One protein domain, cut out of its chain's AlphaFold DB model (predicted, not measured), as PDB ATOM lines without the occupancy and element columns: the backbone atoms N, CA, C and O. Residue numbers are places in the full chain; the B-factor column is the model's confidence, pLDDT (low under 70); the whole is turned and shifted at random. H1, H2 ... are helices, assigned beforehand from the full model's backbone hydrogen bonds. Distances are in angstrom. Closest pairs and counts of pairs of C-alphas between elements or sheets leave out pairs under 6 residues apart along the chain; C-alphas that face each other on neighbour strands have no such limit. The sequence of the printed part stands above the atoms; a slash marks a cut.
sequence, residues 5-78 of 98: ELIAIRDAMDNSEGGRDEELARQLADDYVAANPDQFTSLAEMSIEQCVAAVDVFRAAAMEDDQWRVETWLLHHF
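What this domain is: This is residues 5 to 78 of the 98 residues of an uncharacterized protein of Mycolicibacterium conceptionense (UniProt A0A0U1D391). Two helical hairpins, H1 with H2 and H4 with H5, are set crosswise, with H5 in the middle packing across H1 and H2 and the short H3 in the stretch between the hairpins. The 74 printed residues hold five named helices, in the order H1 to H5, and no named strand; the class is all helix. The whole is compact and rounded, with a radius of gyration of the C-alphas of 12.0 A and spans of 34 by 28 by 19 A.

How they stand to each other: H1, residues 5 to 12, and H2, residues 22 to 35, form a helical hairpin and touch, closest at the C-alphas of Ile 9 and Ala 25, 4.9 A, at a shallow tilt of 9 degrees, opposite ways. H5, residues 64 to 77, is the hub, touching three helices. It touches H1, closest at the C-alphas of Leu 6 and Trp 68, 6.4 A, only just about perpendicular at 70.2 degrees. With residues 72 to 76 alone it touches H2, closest at the C-alphas of Asp 30 and His 76, 5.2 A, about perpendicular at 78 degrees. H4, residues 48 to 60, forms a helical hairpin with H5 at a shallow tilt of 20 degrees, opposite ways; their closest C-alphas, Val 55 and Gln 67, are 5.1 A apart. H3, residues 41 to 44, is close to H4 but not clearly touching, the closest C-alphas being Leu 43 and Cys 51, 6.8 A. H2 and H4 are apart. In H1, H2, H4 and H5 every O i to N i+4 pair is within hydrogen-bond range; H3 is too short for one.

Where its parts are: H1 begins at C-alpha 5, (-3.035, -23.908, -16.413), and spans 10.9 A. H2 spans 19.9 A, H3 5.3 A and H4 18.8 A. H5 spans 19.9 A and ends at C-alpha 77, (7.054, -16.872, -28.471).

The domain as a whole: The C-alphas farthest apart, Gly 18 and Glu 45, are 35.6 A apart. The printed part has no cut and no long link. Residues 17 to 19 have pLDDT under 70.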
ATOM      1  N   GLU A   5      -3.224 -24.282 -15.006       91.75
ATOM      2  CA  GLU A   5      -3.035 -23.908 -16.413       91.75
ATOM      3  C   GLU A   5      -1.647 -24.331 -16.918       91.75
ATOM      4  O   GLU A   5      -1.523 -24.899 -18.003       91.75
ATOM      5  N   LEU A   6      -0.604 -24.146 -16.099       92.12
ATOM      6  CA  LEU A   6       0.751 -24.615 -16.420       92.12
ATOM      7  C   LEU A   6       0.828 -26.148 -16.473       92.12
ATOM      8  O   LEU A   6       1.550 -26.693 -17.309       92.12
ATOM      9  N   ILE A   7       0.065 -26.842 -15.622       93.12
ATOM     10  CA  ILE A   7      -0.052 -28.307 -15.670       93.12
ATOM     11  C   ILE A   7      -0.673 -28.743 -16.999       93.12
ATOM     12  O   ILE A   7      -0.117 -29.612 -17.656       93.12
ATOM     13  N   ALA A   8      -1.758 -28.104 -17.446       92.69
ATOM     14  CA  ALA A   8      -2.406 -28.456 -18.712       92.69
ATOM     15  C   ALA A   8      -1.473 -28.276 -19.926       92.69
ATOM     16  O   ALA A   8      -1.432 -29.131 -20.812       92.69
ATOM     17  N   ILE A   9      -0.676 -27.200 -19.946       93.75
ATOM     18  CA  ILE A   9       0.356 -26.978 -20.974       93.75
ATOM     19  C   ILE A   9       1.409 -28.093 -20.920       93.75
ATOM     20  O   ILE A   9       1.837 -28.614 -21.956       93.75
ATOM     21  N   ARG A  10       1.832 -28.475 -19.710       91.69
ATOM     22  CA  ARG A  10       2.837 -29.517 -19.509       91.69
ATOM     23  C   ARG A  10       2.335 -30.888 -19.945       91.69
ATOM     24  O   ARG A  10       3.090 -31.588 -20.617       91.69
ATOM     25  N   ASP A  11       1.100 -31.227 -19.600       91.94
ATOM     26  CA  ASP A  11       0.444 -32.482 -19.963       91.94
ATOM     27  C   ASP A  11       0.310 -32.602 -21.486       91.94
ATOM     28  O   ASP A  11       0.639 -33.644 -22.046       91.94
ATOM     29  N   ALA A  12      -0.054 -31.518 -22.183       92.19
ATOM     30  CA  ALA A  12      -0.083 -31.498 -23.649       92.19
ATOM     31  C   ALA A  12       1.307 -31.756 -24.273       92.19
ATOM     32  O   ALA A  12       1.424 -32.387 -25.324       92.19
ATOM     33  N   MET A  13       2.381 -31.313 -23.611       89.62
ATOM     34  CA  MET A  13       3.771 -31.558 -24.027       89.62
ATOM     35  C   MET A  13       4.367 -32.870 -23.499       89.62
ATOM     36  O   MET A  13       5.521 -33.194 -23.833       89.62
ATOM     37  N   ASP A  14       3.641 -33.613 -22.663       88.50
ATOM     38  CA  ASP A  14       4.096 -34.896 -22.153       88.50
ATOM     39  C   ASP A  14       3.916 -35.987 -23.214       88.50
ATOM     40  O   ASP A  14       2.948 -36.031 -23.961       88.50
ATOM     41  N   ASN A  15       4.906 -36.871 -23.313       79.62
ATOM     42  CA  ASN A  15       4.936 -37.941 -24.309       79.62
ATOM     43  C   ASN A  15       4.757 -39.330 -23.675       79.62
ATOM     44  O   ASN A  15       5.005 -40.342 -24.330       79.62
ATOM     45  N   SER A  16       4.397 -39.390 -22.392       77.06
ATOM     46  CA  SER A  16       4.265 -40.639 -21.636       77.06
ATOM     47  C   SER A  16       3.156 -41.559 -22.172       77.06
ATOM     48  O   SER A  16       3.317 -42.778 -22.132       77.06
ATOM     49  N   GLU A  17       2.095 -40.994 -22.757       66.94
ATOM     50  CA  GLU A  17       0.887 -41.716 -23.204       66.94
ATOM     51  C   GLU A  17       0.761 -41.869 -24.740       66.94
ATOM     52  O   GLU A  17      -0.249 -42.371 -25.231       66.94
ATOM     53  N   GLY A  18       1.786 -41.509 -25.528       63.47
ATOM     54  CA  GLY A  18       1.846 -41.865 -26.959       63.47
ATOM     55  C   GLY A  18       1.875 -40.722 -27.980       63.47
ATOM     56  O   GLY A  18       1.773 -40.993 -29.177       63.47
ATOM     57  N   GLY A  19       2.074 -39.475 -27.557       69.81
ATOM     58  CA  GLY A  19       2.396 -38.366 -28.458       69.81
ATOM     59  C   GLY A  19       2.303 -37.013 -27.763       69.81
ATOM     60  O   GLY A  19       1.425 -36.821 -26.934       69.81
ATOM     61  N   ARG A  20       3.186 -36.075 -28.127       86.75
ATOM     62  CA  ARG A  20       3.054 -34.663 -27.734       86.75
ATOM     63  C   ARG A  20       1.994 -33.988 -28.597       86.75
ATOM     64  O   ARG A  20       2.090 -34.063 -29.824       86.75
ATOM     65  N   ASP A  21       1.056 -33.284 -27.978       91.38
ATOM     66  CA  ASP A  21       0.124 -32.390 -28.663       91.38
ATOM     67  C   ASP A  21       0.680 -30.959 -28.657       91.38
ATOM     68  O   ASP A  21       0.342 -30.110 -27.830       91.38
ATOM     69  N   GLU A  22       1.616 -30.702 -29.575       89.19
ATOM     70  CA  GLU A  22       2.304 -29.410 -29.661       89.19
ATOM     71  C   GLU A  22       1.381 -28.256 -30.073       89.19
ATOM     72  O   GLU A  22       1.672 -27.100 -29.766       89.19
ATOM     73  N   GLU A  23       0.305 -28.546 -30.809       90.56
ATOM     74  CA  GLU A  23      -0.668 -27.534 -31.229       90.56
ATOM     75  C   GLU A  23      -1.506 -27.085 -30.033       90.56
ATOM     76  O   GLU A  23      -1.583 -25.885 -29.760       90.56
ATOM     77  N   LEU A  24      -2.037 -28.041 -29.262       92.12
ATOM     78  CA  LEU A  24      -2.760 -27.753 -28.027       92.12
ATOM     79  C   LEU A  24      -1.877 -27.020 -27.013       92.12
ATOM     80  O   LEU A  24      -2.307 -26.024 -26.434       92.12
ATOM     81  N   ALA A  25      -0.636 -27.471 -26.821       93.12
ATOM     82  CA  ALA A  25       0.287 -26.838 -25.886       93.12
ATOM     83  C   ALA A  25       0.555 -25.364 -26.225       93.12
ATOM     84  O   ALA A  25       0.622 -24.535 -25.319       93.12
ATOM     85  N   ARG A  26       0.685 -25.022 -27.515       92.25
ATOM     86  CA  ARG A  26       0.857 -23.624 -27.941       92.25
ATOM     87  C   ARG A  26      -0.399 -22.803 -27.730       92.25
ATOM     88  O   ARG A  26      -0.293 -21.709 -27.199       92.25
ATOM     89  N   GLN A  27      -1.568 -23.338 -28.079       94.31
ATOM     90  CA  GLN A  27      -2.827 -22.632 -27.852       94.31
ATOM     91  C   GLN A  27      -3.013 -22.300 -26.363       94.31
ATOM     92  O   GLN A  27      -3.302 -21.159 -26.013       94.31
ATOM     93  N   LEU A  28      -2.769 -23.273 -25.481       95.25
ATOM     94  CA  LEU A  28      -2.839 -23.067 -24.034       95.25
ATOM     95  C   LEU A  28      -1.776 -22.073 -23.535       95.25
ATOM     96  O   LEU A  28      -2.061 -21.262 -22.655       95.25
ATOM     97  N   ALA A  29      -0.564 -22.106 -24.097       94.69
ATOM     98  CA  ALA A  29       0.488 -21.148 -23.768       94.69
ATOM     99  C   ALA A  29       0.125 -19.714 -24.194       94.69
ATOM    100  O   ALA A  29       0.324 -18.783 -23.413       94.69
ATOM    101  N   ASP A  30      -0.441 -19.540 -25.391       95.25
ATOM    102  CA  ASP A  30      -0.912 -18.251 -25.902       95.25
ATOM    103  C   ASP A  30      -1.996 -17.662 -24.992       95.25
ATOM    104  O   ASP A  30      -1.901 -16.498 -24.590       95.25
ATOM    105  N   ASP A  31      -2.981 -18.479 -24.610       94.81
ATOM    106  CA  ASP A  31      -4.067 -18.075 -23.715       94.81
ATOM    107  C   ASP A  31      -3.535 -17.695 -22.321       94.81
ATOM    108  O   ASP A  31      -3.907 -16.654 -21.767       94.81
ATOM    109  N   TYR A  32      -2.601 -18.483 -21.777       94.94
ATOM    110  CA  TYR A  32      -2.006 -18.231 -20.464       94.94
ATOM    111  C   TYR A  32      -1.178 -16.939 -20.429       94.94
ATOM    112  O   TYR A  32      -1.306 -16.142 -19.494       94.94
ATOM    113  N   VAL A  33      -0.341 -16.701 -21.446       94.56
ATOM    114  CA  VAL A  33       0.471 -15.478 -21.551       94.56
ATOM    115  C   VAL A  33      -0.416 -14.250 -21.746       94.56
ATOM    116  O   VAL A  33      -0.189 -13.228 -21.095       94.56
ATOM    117  N   ALA A  34      -1.453 -14.347 -22.583       94.19
ATOM    118  CA  ALA A  34      -2.403 -13.259 -22.805       94.19
ATOM    119  C   ALA A  34      -3.193 -12.896 -21.535       94.19
ATOM    120  O   ALA A  34      -3.476 -11.718 -21.306       94.19
ATOM    121  N   ALA A  35      -3.522 -13.884 -20.698       94.56
ATOM    122  CA  ALA A  35      -4.201 -13.675 -19.421       94.56
ATOM    123  C   ALA A  35      -3.275 -13.123 -18.319       94.56
ATOM    124  O   ALA A  35      -3.752 -12.458 -17.397       94.56
ATOM    125  N   ASN A  36      -1.963 -13.365 -18.409       94.00
ATOM    126  CA  ASN A  36      -0.991 -13.057 -17.356       94.00
ATOM    127  C   ASN A  36       0.235 -12.250 -17.845       94.00
ATOM    128  O   ASN A  36       1.359 -12.585 -17.461       94.00
ATOM    129  N   PRO A  37       0.083 -11.176 -18.646       93.56
ATOM    130  CA  PRO A  37       1.211 -10.522 -19.320       93.56
ATOM    131  C   PRO A  37       2.276  -9.977 -18.354       93.56
ATOM    132  O   PRO A  37       3.470  -9.992 -18.663       93.56
ATOM    133  N   ASP A  38       1.870  -9.558 -17.153       93.44
ATOM    134  CA  ASP A  38       2.770  -9.031 -16.120       93.44
ATOM    135  C   ASP A  38       3.787 -10.073 -15.620       93.44
ATOM    136  O   ASP A  38       4.882  -9.718 -15.182       93.44
ATOM    137  N   GLN A  39       3.469 -11.370 -15.712       91.44
ATOM    138  CA  GLN A  39       4.381 -12.449 -15.308       91.44
ATOM    139  C   GLN A  39       5.536 -12.649 -16.302       91.44
ATOM    140  O   GLN A  39       6.522 -13.308 -15.969       91.44
ATOM    141  N   PHE A  40       5.433 -12.079 -17.507       93.12
ATOM    142  CA  PHE A  40       6.340 -12.340 -18.626       93.12
ATOM    143  C   PHE A  40       7.165 -11.128 -19.055       93.12
ATOM    144  O   PHE A  40       8.004 -11.247 -19.944       93.12
ATOM    145  N   THR A  41       6.985  -9.967 -18.417       92.31
ATOM    146  CA  THR A  41       7.674  -8.728 -18.816       92.31
ATOM    147  C   THR A  41       9.196  -8.884 -18.823       92.31
ATOM    148  O   THR A  41       9.851  -8.454 -19.766       92.31
ATOM    149  N   SER A  42       9.763  -9.559 -17.820       90.12
ATOM    150  CA  SER A  42      11.209  -9.813 -17.750       90.12
ATOM    151  C   SER A  42      11.696 -10.791 -18.822       90.12
ATOM    152  O   SER A  42      12.808 -10.645 -19.317       90.12
ATOM    153  N   LEU A  43      10.874 -11.773 -19.198       90.62
ATOM    154  CA  LEU A  43      11.204 -12.769 -20.221       90.62
ATOM    155  C   LEU A  43      11.111 -12.192 -21.639       90.62
ATOM    156  O   LEU A  43      11.843 -12.631 -22.523       90.62
ATOM    157  N   ALA A  44      10.268 -11.180 -21.849       89.81
ATOM    158  CA  ALA A  44      10.161 -10.463 -23.118       89.81
ATOM    159  C   ALA A  44      11.406  -9.625 -23.457       89.81
ATOM    160  O   ALA A  44      11.659  -9.345 -24.627       89.81
ATOM    161  N   GLU A  45      12.192  -9.238 -22.451       91.94
ATOM    162  CA  GLU A  45      13.449  -8.500 -22.627       91.94
ATOM    163  C   GLU A  45      14.671  -9.423 -22.787       91.94
ATOM    164  O   GLU A  45      15.756  -8.962 -23.148       91.94
ATOM    165  N   MET A  46      14.514 -10.724 -22.521       91.00
ATOM    166  CA  MET A  46      15.587 -11.712 -22.601       91.00
ATOM    167  C   MET A  46      15.753 -12.261 -24.020       91.00
ATOM    168  O   MET A  46      14.795 -12.456 -24.766       91.00
ATOM    169  N   SER A  47      16.995 -12.575 -24.388       92.56
ATOM    170  CA  SER A  47      17.266 -13.359 -25.590       92.56
ATOM    171  C   SER A  47      16.792 -14.806 -25.420       92.56
ATOM    172  O   SER A  47      16.665 -15.317 -24.306       92.56
ATOM    173  N   ILE A  48      16.606 -15.509 -26.540       89.81
ATOM    174  CA  ILE A  48      16.258 -16.942 -26.543       89.81
ATOM    175  C   ILE A  48      17.245 -17.749 -25.694       89.81
ATOM    176  O   ILE A  48      16.844 -18.577 -24.882       89.81
ATOM    177  N   GLU A  49      18.542 -17.482 -25.863       92.88
ATOM    178  CA  GLU A  49      19.617 -18.164 -25.139       92.88
ATOM    179  C   GLU A  49      19.501 -17.949 -23.626       92.88
ATOM    180  O   GLU A  49      19.708 -18.882 -22.851       92.88
ATOM    181  N   GLN A  50      19.121 -16.741 -23.200       94.56
ATOM    182  CA  GLN A  50      18.899 -16.420 -21.792       94.56
ATOM    183  C   GLN A  50      17.662 -17.128 -21.235       94.56
ATOM    184  O   GLN A  50      17.733 -17.683 -20.141       94.56
ATOM    185  N   CYS A  51      16.561 -17.172 -21.990       93.12
ATOM    186  CA  CYS A  51      15.362 -17.914 -21.599       93.12
ATOM    187  C   CYS A  51      15.659 -19.413 -21.443       93.12
ATOM    188  O   CYS A  51      15.307 -20.009 -20.430       93.12
ATOM    189  N   VAL A  52      16.371 -20.021 -22.395       92.75
ATOM    190  CA  VAL A  52      16.767 -21.437 -22.305       92.75
ATOM    191  C   VAL A  52      17.682 -21.680 -21.101       92.75
ATOM    192  O   VAL A  52      17.462 -22.628 -20.352       92.75
ATOM    193  N   ALA A  53      18.654 -20.799 -20.845       95.19
ATOM    194  CA  ALA A  53      19.513 -20.910 -19.666       95.19
ATOM    195  C   ALA A  53      18.728 -20.772 -18.346       95.19
ATOM    196  O   ALA A  53      19.047 -21.443 -17.364       95.19
ATOM    197  N   ALA A  54      17.689 -19.932 -18.313       93.88
ATOM    198  CA  ALA A  54      16.829 -19.772 -17.144       93.88
ATOM    199  C   ALA A  54      16.071 -21.068 -16.808       93.88
ATOM    200  O   ALA A  54      15.983 -21.419 -15.631       93.88
ATOM    201  N   VAL A  55      15.606 -21.821 -17.814       94.69
ATOM    202  CA  VAL A  55      14.990 -23.149 -17.613       94.69
ATOM    203  C   VAL A  55      15.935 -24.078 -16.851       94.69
ATOM    204  O   VAL A  55      15.524 -24.709 -15.877       94.69
ATOM    205  N   ASP A  56      17.207 -24.140 -17.249       94.94
ATOM    206  CA  ASP A  56      18.193 -25.003 -16.591       94.94
ATOM    207  C   ASP A  56      18.479 -24.562 -15.147       94.94
ATOM    208  O   ASP A  56      18.591 -25.407 -14.254       94.94
ATOM    209  N   VAL A  57      18.544 -23.251 -14.889       95.81
ATOM    210  CA  VAL A  57      18.721 -22.699 -13.534       95.81
ATOM    211  C   VAL A  57      17.537 -23.050 -12.634       95.81
ATOM    212  O   VAL A  57      17.744 -23.552 -11.527       95.81
ATOM    213  N   PHE A  58      16.302 -22.834 -13.095       95.31
ATOM    214  CA  PHE A  58      15.103 -23.136 -12.307       95.31
ATOM    215  C   PHE A  58      14.939 -24.635 -12.064       95.31
ATOM    216  O   PHE A  58      14.628 -25.043 -10.943       95.31
ATOM    217  N   ARG A  59      15.264 -25.465 -13.062       94.25
ATOM    218  CA  ARG A  59      15.295 -26.922 -12.911       94.25
ATOM    219  C   ARG A  59      16.305 -27.362 -11.852       94.25
ATOM    220  O   ARG A  59      15.977 -28.176 -10.993       94.25
ATOM    221  N   ALA A  60      17.523 -26.816 -11.876       95.56
ATOM    222  CA  ALA A  60      18.557 -27.137 -10.890       95.56
ATOM    223  C   ALA A  60      18.186 -26.681  -9.466       95.56
ATOM    224  O   ALA A  60      18.605 -27.301  -8.490       95.56
ATOM    225  N   ALA A  61      17.387 -25.618  -9.352       95.75
ATOM    226  CA  ALA A  61      16.884 -25.084  -8.091       95.75
ATOM    227  C   ALA A  61      15.581 -25.747  -7.598       95.75
ATOM    228  O   ALA A  61      15.084 -25.359  -6.543       95.75
ATOM    229  N   ALA A  62      15.028 -26.724  -8.333       94.00
ATOM    230  CA  ALA A  62      13.713 -27.325  -8.074       94.00
ATOM    231  C   ALA A  62      12.569 -26.288  -7.983       94.00
ATOM    232  O   ALA A  62      11.619 -26.448  -7.216       94.00
ATOM    233  N   MET A  63      12.667 -25.210  -8.765       92.88
ATOM    234  CA  MET A  63      11.653 -24.158  -8.879       92.88
ATOM    235  C   MET A  63      10.724 -24.468 -10.059       92.88
ATOM    236  O   MET A  63      10.819 -23.850 -11.116       92.88
ATOM    237  N   GLU A  64       9.861 -25.473  -9.889       91.56
ATOM    238  CA  GLU A  64       9.046 -26.042 -10.977       91.56
ATOM    239  C   GLU A  64       8.110 -25.017 -11.629       91.56
ATOM    240  O   GLU A  64       8.116 -24.888 -12.848       91.56
ATOM    241  N   ASP A  65       7.373 -24.228 -10.842       91.50
ATOM    242  CA  ASP A  65       6.454 -23.219 -11.386       91.50
ATOM    243  C   ASP A  65       7.185 -22.177 -12.253       91.50
ATOM    244  O   ASP A  65       6.684 -21.775 -13.303       91.50
ATOM    245  N   ASP A  66       8.374 -21.736 -11.833       93.25
ATOM    246  CA  ASP A  66       9.175 -20.769 -12.589       93.25
ATOM    247  C   ASP A  66       9.783 -21.412 -13.841       93.25
ATOM    248  O   ASP A  66       9.763 -20.804 -14.912       93.25
ATOM    249  N   GLN A  67      10.236 -22.667 -13.748       94.56
ATOM    250  CA  GLN A  67      10.656 -23.445 -14.914       94.56
ATOM    251  C   GLN A  67       9.520 -23.531 -15.947       94.56
ATOM    252  O   GLN A  67       9.729 -23.213 -17.119       94.56
ATOM    253  N   TRP A  68       8.316 -23.920 -15.522       94.62
ATOM    254  CA  TRP A  68       7.167 -24.104 -16.410       94.62
ATOM    255  C   TRP A  68       6.688 -22.791 -17.020       94.62
ATOM    256  O   TRP A  68       6.284 -22.778 -18.183       94.62
ATOM    257  N   ARG A  69       6.783 -21.666 -16.298       94.88
ATOM    258  CA  ARG A  69       6.499 -20.345 -16.880       94.88
ATOM    259  C   ARG A  69       7.469 -20.000 -18.004       94.88
ATOM    260  O   ARG A  69       7.026 -19.529 -19.047       94.88
ATOM    261  N   VAL A  70       8.767 -20.254 -17.837       95.19
ATOM    262  CA  VAL A  70       9.736 -19.994 -18.914       95.19
ATOM    263  C   VAL A  70       9.501 -20.922 -20.107       95.19
ATOM    264  O   VAL A  70       9.515 -20.464 -21.245       95.19
ATOM    265  N   GLU A  71       9.228 -22.208 -19.870       94.38
ATOM    266  CA  GLU A  71       8.888 -23.163 -20.935       94.38
ATOM    267  C   GLU A  71       7.607 -22.746 -21.686       94.38
ATOM    268  O   GLU A  71       7.572 -22.784 -22.916       94.38
ATOM    269  N   THR A  72       6.597 -22.249 -20.967       94.94
ATOM    270  CA  THR A  72       5.359 -21.688 -21.536       94.94
ATOM    271  C   THR A  72       5.639 -20.458 -22.397       94.94
ATOM    272  O   THR A  72       5.158 -20.370 -23.526       94.94
ATOM    273  N   TRP A  73       6.470 -19.528 -21.915       95.00
ATOM    274  CA  TRP A  73       6.880 -18.356 -22.692       95.00
ATOM    275  C   TRP A  73       7.601 -18.747 -23.986       95.00
ATOM    276  O   TRP A  73       7.341 -18.172 -25.041       95.00
ATOM    277  N   LEU A  74       8.482 -19.747 -23.925       93.62
ATOM    278  CA  LEU A  74       9.189 -20.248 -25.102       93.62
ATOM    279  C   LEU A  74       8.228 -20.868 -26.132       93.62
ATOM    280  O   LEU A  74       8.414 -20.642 -27.326       93.62
ATOM    281  N   LEU A  75       7.202 -21.604 -25.687       93.06
ATOM    282  CA  LEU A  75       6.160 -22.165 -26.561       93.06
ATOM    283  C   LEU A  75       5.305 -21.082 -27.230       93.06
ATOM    284  O   LEU A  75       5.032 -21.188 -28.423       93.06
ATOM    285  N   HIS A  76       4.922 -20.052 -26.473       93.06
ATOM    286  CA  HIS A  76       4.180 -18.892 -26.974       93.06
ATOM    287  C   HIS A  76       4.990 -18.101 -28.013       93.06
ATOM    288  O   HIS A  76       4.495 -17.714 -29.070       93.06
ATOM    289  N   HIS A  77       6.266 -17.844 -27.719       89.25
ATOM    290  CA  HIS A  77       7.054 -16.872 -28.471       89.25
ATOM    291  C   HIS A  77       7.748 -17.460 -29.710       89.25
ATOM    292  O   HIS A  77       8.037 -16.727 -30.659       89.25
ATOM    293  N   PHE A  78       8.034 -18.769 -29.733       85.31
ATOM    294  CA  PHE A  78       8.820 -19.392 -30.802       85.31
ATOM    295  C   PHE A  78       8.061 -20.492 -31.541       85.31
ATOM    296  O   PHE A  78       7.548 -21.444 -30.959       85.31
TER     297      PHE A  78